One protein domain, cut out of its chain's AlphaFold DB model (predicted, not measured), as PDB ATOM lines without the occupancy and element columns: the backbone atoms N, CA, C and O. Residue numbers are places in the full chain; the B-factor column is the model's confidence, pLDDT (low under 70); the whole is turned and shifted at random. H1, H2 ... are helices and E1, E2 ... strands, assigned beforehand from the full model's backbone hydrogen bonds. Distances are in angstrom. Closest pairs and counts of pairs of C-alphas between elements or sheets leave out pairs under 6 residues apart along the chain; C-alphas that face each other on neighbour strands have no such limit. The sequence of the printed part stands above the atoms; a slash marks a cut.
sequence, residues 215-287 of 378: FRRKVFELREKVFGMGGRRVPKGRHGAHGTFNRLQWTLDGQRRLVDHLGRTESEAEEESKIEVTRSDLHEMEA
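What this domain is: This is residues 215 to 287 of the 378 residues of an uncharacterized protein of Panaeolus cyanescens (UniProt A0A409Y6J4). A small body, made of the strand hairpin E1 and E2, helix H1 and the long loop 228 to 246, has one long helix, H2, as an arm; residues 273 to 287 stick out and make the length. The printed part has 73 residues, in the order H1, E1, E2, H2, with an antiparallel sheet, mostly helix. It is loose, radius of gyration of the C-alphas 14.9 A, spanning 45 by 31 by 21 A.

Where its parts are: H1, residues 215 to 227, begins at C-alpha 215 (-15.076, 3.402, 45.683) and is 17.9 A long. E1 is residues 247 to 250 and E2 residues 256 to 259. H2, residues 266 to 286, is 30.7 A long and ends at C-alpha 286 (-20.202, -3.999, 74.119).

How they stand to each other: E1 and E2 form a hairpin, antiparallel at 139 degrees, with N 249 and O 257 2.9 A apart, within hydrogen-bond range. The closest C-alphas of H1 and E1, Phe 227 and Trp 250, are 6.2 A apart; those of E2 and H2, Val 259 and Glu 266, 6.8 A. H1 and H2 are apart. Every O i to N i+4 pair is within hydrogen-bond range in H1, and 15 of 17 in H2.

The domain as a whole: The C-alphas farthest apart, Gly 254 and Ala 287, are 47.6 A apart. The printed part has no cut; the link H1 to E1 is long. pLDDT is under 70 at residues 228 to 231, 279 and 282 to 287.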
ATOM      1  N   PHE A 215     -15.838   4.097  46.724       85.56
ATOM      2  CA  PHE A 215     -15.076   3.402  45.683       85.56
ATOM      3  C   PHE A 215     -15.752   2.097  45.275       85.56
ATOM      4  O   PHE A 215     -15.857   1.825  44.080       85.56
ATOM      5  N   ARG A 216     -16.292   1.342  46.241       82.25
ATOM      6  CA  ARG A 216     -17.113   0.154  45.956       82.25
ATOM      7  C   ARG A 216     -18.309   0.512  45.075       82.25
ATOM      8  O   ARG A 216     -18.506  -0.115  44.039       82.25
ATOM      9  N   ARG A 217     -19.036   1.586  45.410       81.69
ATOM     10  CA  ARG A 217     -20.146   2.103  44.584       81.69
ATOM     11  C   ARG A 217     -19.697   2.433  43.159       81.69
ATOM     12  O   ARG A 217     -20.332   1.976  42.217       81.69
ATOM     13  N   LYS A 218     -18.567   3.129  42.982       88.75
ATOM     14  CA  LYS A 218     -18.007   3.423  41.647       88.75
ATOM     15  C   LYS A 218     -17.656   2.161  40.858       88.75
ATOM     16  O   LYS A 218     -17.915   2.106  39.660       88.75
ATOM     17  N   VAL A 219     -17.063   1.156  41.503       83.25
ATOM     18  CA  VAL A 219     -16.764  -0.131  40.858       83.25
ATOM     19  C   VAL A 219     -18.054  -0.814  40.424       83.25
ATOM     20  O   VAL A 219     -18.126  -1.287  39.294       83.25
ATOM     21  N   PHE A 220     -19.090  -0.811  41.262       79.50
ATOM     22  CA  PHE A 220     -20.391  -1.370  40.897       79.50
ATOM     23  C   PHE A 220     -21.052  -0.611  39.744       79.50
ATOM     24  O   PHE A 220     -21.517  -1.247  38.803       79.50
ATOM     25  N   GLU A 221     -21.003   0.721  39.732       82.81
ATOM     26  CA  GLU A 221     -21.477   1.532  38.603       82.81
ATOM     27  C   GLU A 221     -20.713   1.226  37.303       82.81
ATOM     28  O   GLU A 221     -21.300   1.145  36.223       82.81
ATOM     29  N   LEU A 222     -19.389   1.052  37.374       85.12
ATOM     30  CA  LEU A 222     -18.576   0.664  36.217       85.12
ATOM     31  C   LEU A 222     -18.900  -0.758  35.758       85.12
ATOM     32  O   LEU A 222     -19.006  -1.003  34.558       85.12
ATOM     33  N   ARG A 223     -19.106  -1.682  36.698       77.75
ATOM     34  CA  ARG A 223     -19.523  -3.058  36.421       77.75
ATOM     35  C   ARG A 223     -20.879  -3.073  35.713       77.75
ATOM     36  O   ARG A 223     -21.029  -3.771  34.715       77.75
ATOM     37  N   GLU A 224     -21.823  -2.252  36.169       77.94
ATOM     38  CA  GLU A 224     -23.127  -2.059  35.532       77.94
ATOM     39  C   GLU A 224     -22.986  -1.552  34.090       77.94
ATOM     40  O   GLU A 224     -23.634  -2.092  33.190       77.94
ATOM     41  N   LYS A 225     -22.092  -0.582  33.853       83.31
ATOM     42  CA  LYS A 225     -21.810  -0.027  32.516       83.31
ATOM     43  C   LYS A 225     -21.142  -1.029  31.571       83.31
ATOM     44  O   LYS A 225     -21.538  -1.110  30.414       83.31
ATOM     45  N   VAL A 226     -20.133  -1.767  32.037       82.56
ATOM     46  CA  VAL A 226     -19.320  -2.671  31.199       82.56
ATOM     47  C   VAL A 226     -20.058  -3.968  30.895       82.56
ATOM     48  O   VAL A 226     -20.126  -4.387  29.744       82.56
ATOM     49  N   PHE A 227     -20.627  -4.603  31.919       77.62
ATOM     50  CA  PHE A 227     -21.312  -5.887  31.757       77.62
ATOM     51  C   PHE A 227     -22.768  -5.728  31.333       77.62
ATOM     52  O   PHE A 227     -23.440  -6.733  31.102       77.62
ATOM     53  N   GLY A 228     -23.244  -4.482  31.228       67.19
ATOM     54  CA  GLY A 228     -24.592  -4.152  30.806       67.19
ATOM     55  C   GLY A 228     -25.601  -4.902  31.655       67.19
ATOM     56  O   GLY A 228     -26.249  -5.828  31.162       67.19
ATOM     57  N   MET A 229     -25.753  -4.522  32.929       63.19
ATOM     58  CA  MET A 229     -26.936  -4.957  33.676       63.19
ATOM     59  C   MET A 229     -28.117  -4.403  32.891       63.19
ATOM     60  O   MET A 229     -28.352  -3.200  32.885       63.19
ATOM     61  N   GLY A 230     -28.784  -5.255  32.118       60.00
ATOM     62  CA  GLY A 230     -29.627  -4.836  31.003       60.00
ATOM     63  C   GLY A 230     -30.942  -4.182  31.410       60.00
ATOM     64  O   GLY A 230     -31.928  -4.455  30.737       60.00
ATOM     65  N   GLY A 231     -30.989  -3.416  32.514       63.38
ATOM     66  CA  GLY A 231     -32.073  -2.586  33.067       63.38
ATOM     67  C   GLY A 231     -33.383  -3.308  33.379       63.38
ATOM     68  O   GLY A 231     -34.223  -2.833  34.140       63.38
ATOM     69  N   ARG A 232     -33.573  -4.480  32.788       74.06
ATOM     70  CA  ARG A 232     -34.788  -5.258  32.760       74.06
ATOM     71  C   ARG A 232     -34.689  -6.246  33.896       74.06
ATOM     72  O   ARG A 232     -34.028  -7.277  33.796       74.06
ATOM     73  N   ARG A 233     -35.362  -5.888  34.987       79.94
ATOM     74  CA  ARG A 233     -35.694  -6.828  36.051       79.94
ATOM     75  C   ARG A 233     -36.390  -8.023  35.408       79.94
ATOM     76  O   ARG A 233     -37.382  -7.861  34.695       79.94
ATOM     77  N   VAL A 234     -35.839  -9.206  35.624       85.56
ATOM     78  CA  VAL A 234     -36.476 -10.449  35.212       85.56
ATOM     79  C   VAL A 234     -37.684 -10.651  36.133       85.56
ATOM     80  O   VAL A 234     -37.559 -10.459  37.343       85.56
ATOM     81  N   PRO A 235     -38.877 -10.962  35.598       85.31
ATOM     82  CA  PRO A 235     -40.044 -11.217  36.433       85.31
ATOM     83  C   PRO A 235     -39.791 -12.406  37.369       85.31
ATOM     84  O   PRO A 235     -39.153 -13.385  36.972       85.31
ATOM     85  N   LYS A 236     -40.313 -12.310  38.600       85.88
ATOM     86  CA  LYS A 236     -40.168 -13.341  39.641       85.88
ATOM     87  C   LYS A 236     -40.566 -14.717  39.092       85.88
ATOM     88  O   LYS A 236     -41.595 -14.843  38.432       85.88
ATOM     89  N   GLY A 237     -39.738 -15.730  39.350       82.75
ATOM     90  CA  GLY A 237     -39.957 -17.114  38.905       82.75
ATOM     91  C   GLY A 237     -39.429 -17.446  37.505       82.75
ATOM     92  O   GLY A 237     -39.405 -18.614  37.123       82.75
ATOM     93  N   ARG A 238     -38.950 -16.464  36.730       80.88
ATOM     94  CA  ARG A 238     -38.313 -16.714  35.430       80.88
ATOM     95  C   ARG A 238     -36.792 -16.745  35.589       80.88
ATOM     96  O   ARG A 238     -36.218 -15.874  36.228       80.88
ATOM     97  N   HIS A 239     -36.135 -17.747  34.997       81.56
ATOM     98  CA  HIS A 239     -34.676 -17.949  35.073       81.56
ATOM     99  C   HIS A 239     -34.098 -18.047  36.502       81.56
ATOM    100  O   HIS A 239     -32.919 -17.775  36.677       81.56
ATOM    101  N   GLY A 240     -34.907 -18.426  37.502       86.81
ATOM    102  CA  GLY A 240     -34.487 -18.510  38.910       86.81
ATOM    103  C   GLY A 240     -34.543 -17.186  39.684       86.81
ATOM    104  O   GLY A 240     -34.109 -17.141  40.831       86.81
ATOM    105  N   ALA A 241     -35.062 -16.109  39.076       87.44
ATOM    106  CA  ALA A 241     -35.160 -14.801  39.721       87.44
ATOM    107  C   ALA A 241     -36.046 -14.874  40.971       87.44
ATOM    108  O   ALA A 241     -37.233 -15.223  40.884       87.44
ATOM    109  N   HIS A 242     -35.465 -14.535  42.117       87.94
ATOM    110  CA  HIS A 242     -36.109 -14.606  43.420       87.94
ATOM    111  C   HIS A 242     -35.666 -13.436  44.304       87.94
ATOM    112  O   HIS A 242     -34.596 -12.862  44.116       87.94
ATOM    113  N   GLY A 243     -36.525 -13.063  45.258       88.75
ATOM    114  CA  GLY A 243     -36.222 -12.038  46.258       88.75
ATOM    115  C   GLY A 243     -35.702 -10.731  45.655       88.75
ATOM    116  O   GLY A 243     -36.400 -10.069  44.881       88.75
ATOM    117  N   THR A 244     -34.486 -10.368  46.050       87.56
ATOM    118  CA  THR A 244     -33.718  -9.189  45.625       87.56
ATOM    119  C   THR A 244     -32.898  -9.468  44.343       87.56
ATOM    120  O   THR A 244     -32.738  -8.581  43.498       87.56
ATOM    121  N   PHE A 245     -32.538 -10.732  44.086       90.38
ATOM    122  CA  PHE A 245     -31.784 -11.224  42.920       90.38
ATOM    123  C   PHE A 245     -32.627 -11.350  41.640       90.38
ATOM    124  O   PHE A 245     -32.900 -12.438  41.129       90.38
ATOM    125  N   ASN A 246     -33.037 -10.212  41.075       88.75
ATOM    126  CA  ASN A 246     -33.888 -10.168  39.876       88.75
ATOM    127  C   ASN A 246     -33.176  -9.661  38.610       88.75
ATOM    128  O   ASN A 246     -33.845  -9.321  37.629       88.75
ATOM    129  N   ARG A 247     -31.844  -9.543  38.605       88.12
ATOM    130  CA  ARG A 247     -31.079  -9.037  37.453       88.12
ATOM    131  C   ARG A 247     -30.137 -10.117  36.931       88.12
ATOM    132  O   ARG A 247     -29.458 -10.765  37.711       88.12
ATOM    133  N   LEU A 248     -30.096 -10.309  35.614       87.62
ATOM    134  CA  LEU A 248     -29.125 -11.200  34.976       87.62
ATOM    135  C   LEU A 248     -27.886 -10.395  34.595       87.62
ATOM    136  O   LEU A 248     -27.994  -9.414  33.857       87.62
ATOM    137  N   GLN A 249     -26.726 -10.834  35.066       87.31
ATOM    138  CA  GLN A 249     -25.433 -10.280  34.691       87.31
ATOM    139  C   GLN A 249     -24.571 -11.367  34.051       87.31
ATOM    140  O   GLN A 249     -24.600 -12.529  34.464       87.31
ATOM    141  N   TRP A 250     -23.807 -10.987  33.031       84.00
ATOM    142  CA  TRP A 250     -22.791 -11.858  32.452       84.00
ATOM    143  C   TRP A 250     -21.510 -11.762  33.272       84.00
ATOM    144  O   TRP A 250     -21.008 -10.664  33.523       84.00
ATOM    145  N   THR A 251     -20.985 -12.907  33.695       80.19
ATOM    146  CA  THR A 251     -19.626 -12.991  34.228       80.19
ATOM    147  C   THR A 251     -18.617 -12.951  33.082       80.19
ATOM    148  O   THR A 251     -18.965 -13.176  31.920       80.19
ATOM    149  N   LEU A 252     -17.350 -12.672  33.402       79.88
ATOM    150  CA  LEU A 252     -16.250 -12.731  32.430       79.88
ATOM    151  C   LEU A 252     -16.121 -14.117  31.778       79.88
ATOM    152  O   LEU A 252     -15.715 -14.214  30.626       79.88
ATOM    153  N   ASP A 253     -16.566 -15.163  32.475       83.81
ATOM    154  CA  ASP A 253     -16.587 -16.548  31.990       83.81
ATOM    155  C   ASP A 253     -17.694 -16.816  30.954       83.81
ATOM    156  O   ASP A 253     -17.882 -17.946  30.506       83.81
ATOM    157  N   GLY A 254     -18.496 -15.803  30.613       84.62
ATOM    158  CA  GLY A 254     -19.645 -15.949  29.724       84.62
ATOM    159  C   GLY A 254     -20.826 -16.684  30.363       84.62
ATOM    160  O   GLY A 254     -21.781 -17.027  29.667       84.62
ATOM    161  N   GLN A 255     -20.810 -16.919  31.678       86.94
ATOM    162  CA  GLN A 255     -21.953 -17.483  32.391       86.94
ATOM    163  C   GLN A 255     -22.923 -16.377  32.813       86.94
ATOM    164  O   GLN A 255     -22.528 -15.266  33.165       86.94
ATOM    165  N   ARG A 256     -24.222 -16.681  32.789       85.88
ATOM    166  CA  ARG A 256     -25.255 -15.778  33.308       85.88
ATOM    167  C   ARG A 256     -25.483 -16.095  34.775       85.88
ATOM    168  O   ARG A 256     -25.840 -17.227  35.093       85.88
ATOM    169  N   ARG A 257     -25.320 -15.105  35.648       89.19
ATOM    170  CA  ARG A 257     -25.659 -15.219  37.069       89.19
ATOM    171  C   ARG A 257     -26.755 -14.233  37.433       89.19
ATOM    172  O   ARG A 257     -26.883 -13.174  36.814       89.19
ATOM    173  N   LEU A 258     -27.569 -14.626  38.406       89.12
ATOM    174  CA  LEU A 258     -28.533 -13.733  39.025       89.12
ATOM    175  C   LEU A 258     -27.833 -12.896  40.077       89.12
ATOM    176  O   LEU A 258     -26.981 -13.373  40.823       89.12
ATOM    177  N   VAL A 259     -28.188 -11.625  40.067       88.06
ATOM    178  CA  VAL A 259     -27.496 -10.585  40.796       88.06
ATOM    179  C   VAL A 259     -28.531  -9.623  41.370       88.06
ATOM    180  O   VAL A 259     -29.582  -9.370  40.763       88.06
ATOM    181  N   ASP A 260     -28.250  -9.105  42.558       88.69
ATOM    182  CA  ASP A 260     -29.082  -8.117  43.236       88.69
ATOM    183  C   ASP A 260     -28.969  -6.717  42.579       88.69
ATOM    184  O   ASP A 260     -28.170  -6.467  41.672       88.69
ATOM    185  N   HIS A 261     -29.773  -5.757  43.037       82.25
ATOM    186  CA  HIS A 261     -29.735  -4.345  42.681       82.25
ATOM    187  C   HIS A 261     -28.360  -3.694  42.850       82.25
ATOM    188  O   HIS A 261     -28.106  -2.700  42.175       82.25
ATOM    189  N   LEU A 262     -27.493  -4.268  43.687       78.06
ATOM    190  CA  LEU A 262     -26.132  -3.799  43.943       78.06
ATOM    191  C   LEU A 262     -25.048  -4.545  43.163       78.06
ATOM    192  O   LEU A 262     -23.869  -4.291  43.381       78.06
ATOM    193  N   GLY A 263     -25.400  -5.456  42.255       80.94
ATOM    194  CA  GLY A 263     -24.373  -6.160  41.488       80.94
ATOM    195  C   GLY A 263     -23.734  -7.350  42.229       80.94
ATOM    196  O   GLY A 263     -22.729  -7.868  41.741       80.94
ATOM    197  N   ARG A 264     -24.316  -7.770  43.368       85.31
ATOM    198  CA  ARG A 264     -23.879  -8.899  44.214       85.31
ATOM    199  C   ARG A 264     -24.559 -10.214  43.828       85.31
ATOM    200  O   ARG A 264     -25.773 -10.221  43.598       85.31
ATOM    201  N   THR A 265     -23.808 -11.311  43.751       88.25
ATOM    202  CA  THR A 265     -24.399 -12.656  43.601       88.25
ATOM    203  C   THR A 265     -24.976 -13.152  44.925       88.25
ATOM    204  O   THR A 265     -24.648 -12.629  45.983       88.25
ATOM    205  N   GLU A 266     -25.831 -14.172  44.873       87.75
ATOM    206  CA  GLU A 266     -26.438 -14.798  46.061       87.75
ATOM    207  C   GLU A 266     -25.386 -15.224  47.094       87.75
ATOM    208  O   GLU A 266     -25.475 -14.828  48.248       87.75
ATOM    209  N   SER A 267     -24.310 -15.876  46.644       87.06
ATOM    210  CA  SER A 267     -23.183 -16.255  47.505       87.06
ATOM    211  C   SER A 267     -22.490 -15.062  48.176       87.06
ATOM    212  O   SER A 267     -22.147 -15.128  49.347       87.06
ATOM    213  N   GLU A 268     -22.300 -13.955  47.449       84.12
ATOM    214  CA  GLU A 268     -21.649 -12.749  47.985       84.12
ATOM    215  C   GLU A 268     -22.557 -12.056  49.014       84.12
ATOM    216  O   GLU A 268     -22.091 -11.531  50.020       84.12
ATOM    217  N   ALA A 269     -23.868 -12.059  48.775       87.62
ATOM    218  CA  ALA A 269     -24.841 -11.495  49.701       87.62
ATOM    219  C   ALA A 269     -25.013 -12.353  50.967       87.62
ATOM    220  O   ALA A 269     -25.174 -11.800  52.054       87.62
ATOM    221  N   GLU A 270     -24.950 -13.682  50.853       86.69
ATOM    222  CA  GLU A 270     -24.928 -14.583  52.010       86.69
ATOM    223  C   GLU A 270     -23.672 -14.363  52.861       86.69
ATOM    224  O   GLU A 270     -23.770 -14.246  54.082       86.69
ATOM    225  N   GLU A 271     -22.505 -14.210  52.234       82.56
ATOM    226  CA  GLU A 271     -21.263 -13.875  52.938       82.56
ATOM    227  C   GLU A 271     -21.359 -12.528  53.671       82.56
ATOM    228  O   GLU A 271     -21.005 -12.448  54.847       82.56
ATOM    229  N   GLU A 272     -21.891 -11.482  53.029       80.06
ATOM    230  CA  GLU A 272     -22.044 -10.168  53.669       80.06
ATOM    231  C   GLU A 272     -23.094 -10.171  54.788       80.06
ATOM    232  O   GLU A 272     -22.846  -9.607  55.850       80.06
ATOM    233  N   SER A 273     -24.225 -10.860  54.611       81.00
ATOM    234  CA  SER A 273     -25.232 -10.985  55.677       81.00
ATOM    235  C   SER A 273     -24.703 -11.753  56.888       81.00
ATOM    236  O   SER A 273     -24.998 -11.387  58.023       81.00
ATOM    237  N   LYS A 274     -23.846 -12.760  56.683       82.25
ATOM    238  CA  LYS A 274     -23.163 -13.452  57.780       82.25
ATOM    239  C   LYS A 274     -22.245 -12.505  58.561       82.25
ATOM    240  O   LYS A 274     -22.180 -12.595  59.787       82.25
ATOM    241  N   ILE A 275     -21.567 -11.586  57.871       76.00
ATOM    242  CA  ILE A 275     -20.717 -10.562  58.497       76.00
ATOM    243  C   ILE A 275     -21.570  -9.543  59.267       76.00
ATOM    244  O   ILE A 275     -21.219  -9.201  60.391       76.00
ATOM    245  N   GLU A 276     -22.698  -9.092  58.710       78.25
ATOM    246  CA  GLU A 276     -23.629  -8.168  59.384       78.25
ATOM    247  C   GLU A 276     -24.240  -8.772  60.656       78.25
ATOM    248  O   GLU A 276     -24.345  -8.076  61.667       78.25
ATOM    249  N   VAL A 277     -24.581 -10.064  60.639       78.62
ATOM    250  CA  VAL A 277     -25.048 -10.789  61.835       78.62
ATOM    251  C   VAL A 277     -23.944 -10.846  62.885       78.62
ATOM    252  O   VAL A 277     -24.150 -10.393  64.001       78.62
ATOM    253  N   THR A 278     -22.737 -11.273  62.499       75.00
ATOM    254  CA  THR A 278     -21.588 -11.355  63.425       75.00
ATOM    255  C   THR A 278     -21.270  -9.995  64.057       75.00
ATOM    256  O   THR A 278     -20.892  -9.907  65.219       75.00
ATOM    257  N   ARG A 279     -21.428  -8.917  63.286       69.12
ATOM    258  CA  ARG A 279     -21.205  -7.546  63.740       69.12
ATOM    259  C   ARG A 279     -22.304  -7.048  64.679       69.12
ATOM    260  O   ARG A 279     -21.995  -6.320  65.613       69.12
ATOM    261  N   SER A 280     -23.556  -7.427  64.429       73.12
ATOM    262  CA  SER A 280     -24.678  -7.097  65.315       73.12
ATOM    263  C   SER A 280     -24.538  -7.825  66.655       73.12
ATOM    264  O   SER A 280     -24.692  -7.195  67.694       73.12
ATOM    265  N   ASP A 281     -24.127  -9.096  66.624       70.69
ATOM    266  CA  ASP A 281     -23.884  -9.910  67.823       70.69
ATOM    267  C   ASP A 281     -22.720  -9.360  68.675       70.69
ATOM    268  O   ASP A 281     -22.782  -9.373  69.902       70.69
ATOM    269  N   LEU A 282     -21.662  -8.838  68.038       66.31
ATOM    270  CA  LEU A 282     -20.539  -8.189  68.733       66.31
ATOM    271  C   LEU A 282     -20.937  -6.850  69.369       66.31
ATOM    272  O   LEU A 282     -20.508  -6.552  70.480       66.31
ATOM    273  N   HIS A 283     -21.771  -6.062  68.691       62.81
ATOM    274  CA  HIS A 283     -22.182  -4.750  69.190       62.81
ATOM    275  C   HIS A 283     -23.179  -4.846  70.357       62.81
ATOM    276  O   HIS A 283     -23.214  -3.962  71.205       62.81
ATOM    277  N   GLU A 284     -23.948  -5.937  70.446       62.84
ATOM    278  CA  GLU A 284     -24.855  -6.198  71.572       62.84
ATOM    279  C   GLU A 284     -24.104  -6.630  72.852       62.84
ATOM    280  O   GLU A 284     -24.631  -6.458  73.946       62.84
ATOM    281  N   MET A 285     -22.854  -7.114  72.749       57.75
ATOM    282  CA  MET A 285     -22.007  -7.433  73.915       57.75
ATOM    283  C   MET A 285     -21.202  -6.243  74.466       57.75
ATOM    284  O   MET A 285     -20.807  -6.285  75.628       57.75
ATOM    285  N   GLU A 286     -20.951  -5.195  73.677       56.44
ATOM    286  CA  GLU A 286     -20.202  -3.999  74.119       56.44
ATOM    287  C   GLU A 286     -21.091  -2.905  74.739       56.44
ATOM    288  O   GLU A 286     -20.578  -1.976  75.360       56.44
ATOM    289  N   ALA A 287     -22.419  -3.017  74.622       55.34
ATOM    290  CA  ALA A 287     -23.363  -1.991  75.078       55.34
ATOM    291  C   ALA A 287     -23.555  -1.909  76.612       55.34
ATOM    292  O   ALA A 287     -24.217  -0.989  77.084       55.34
TER     293      ALA A 287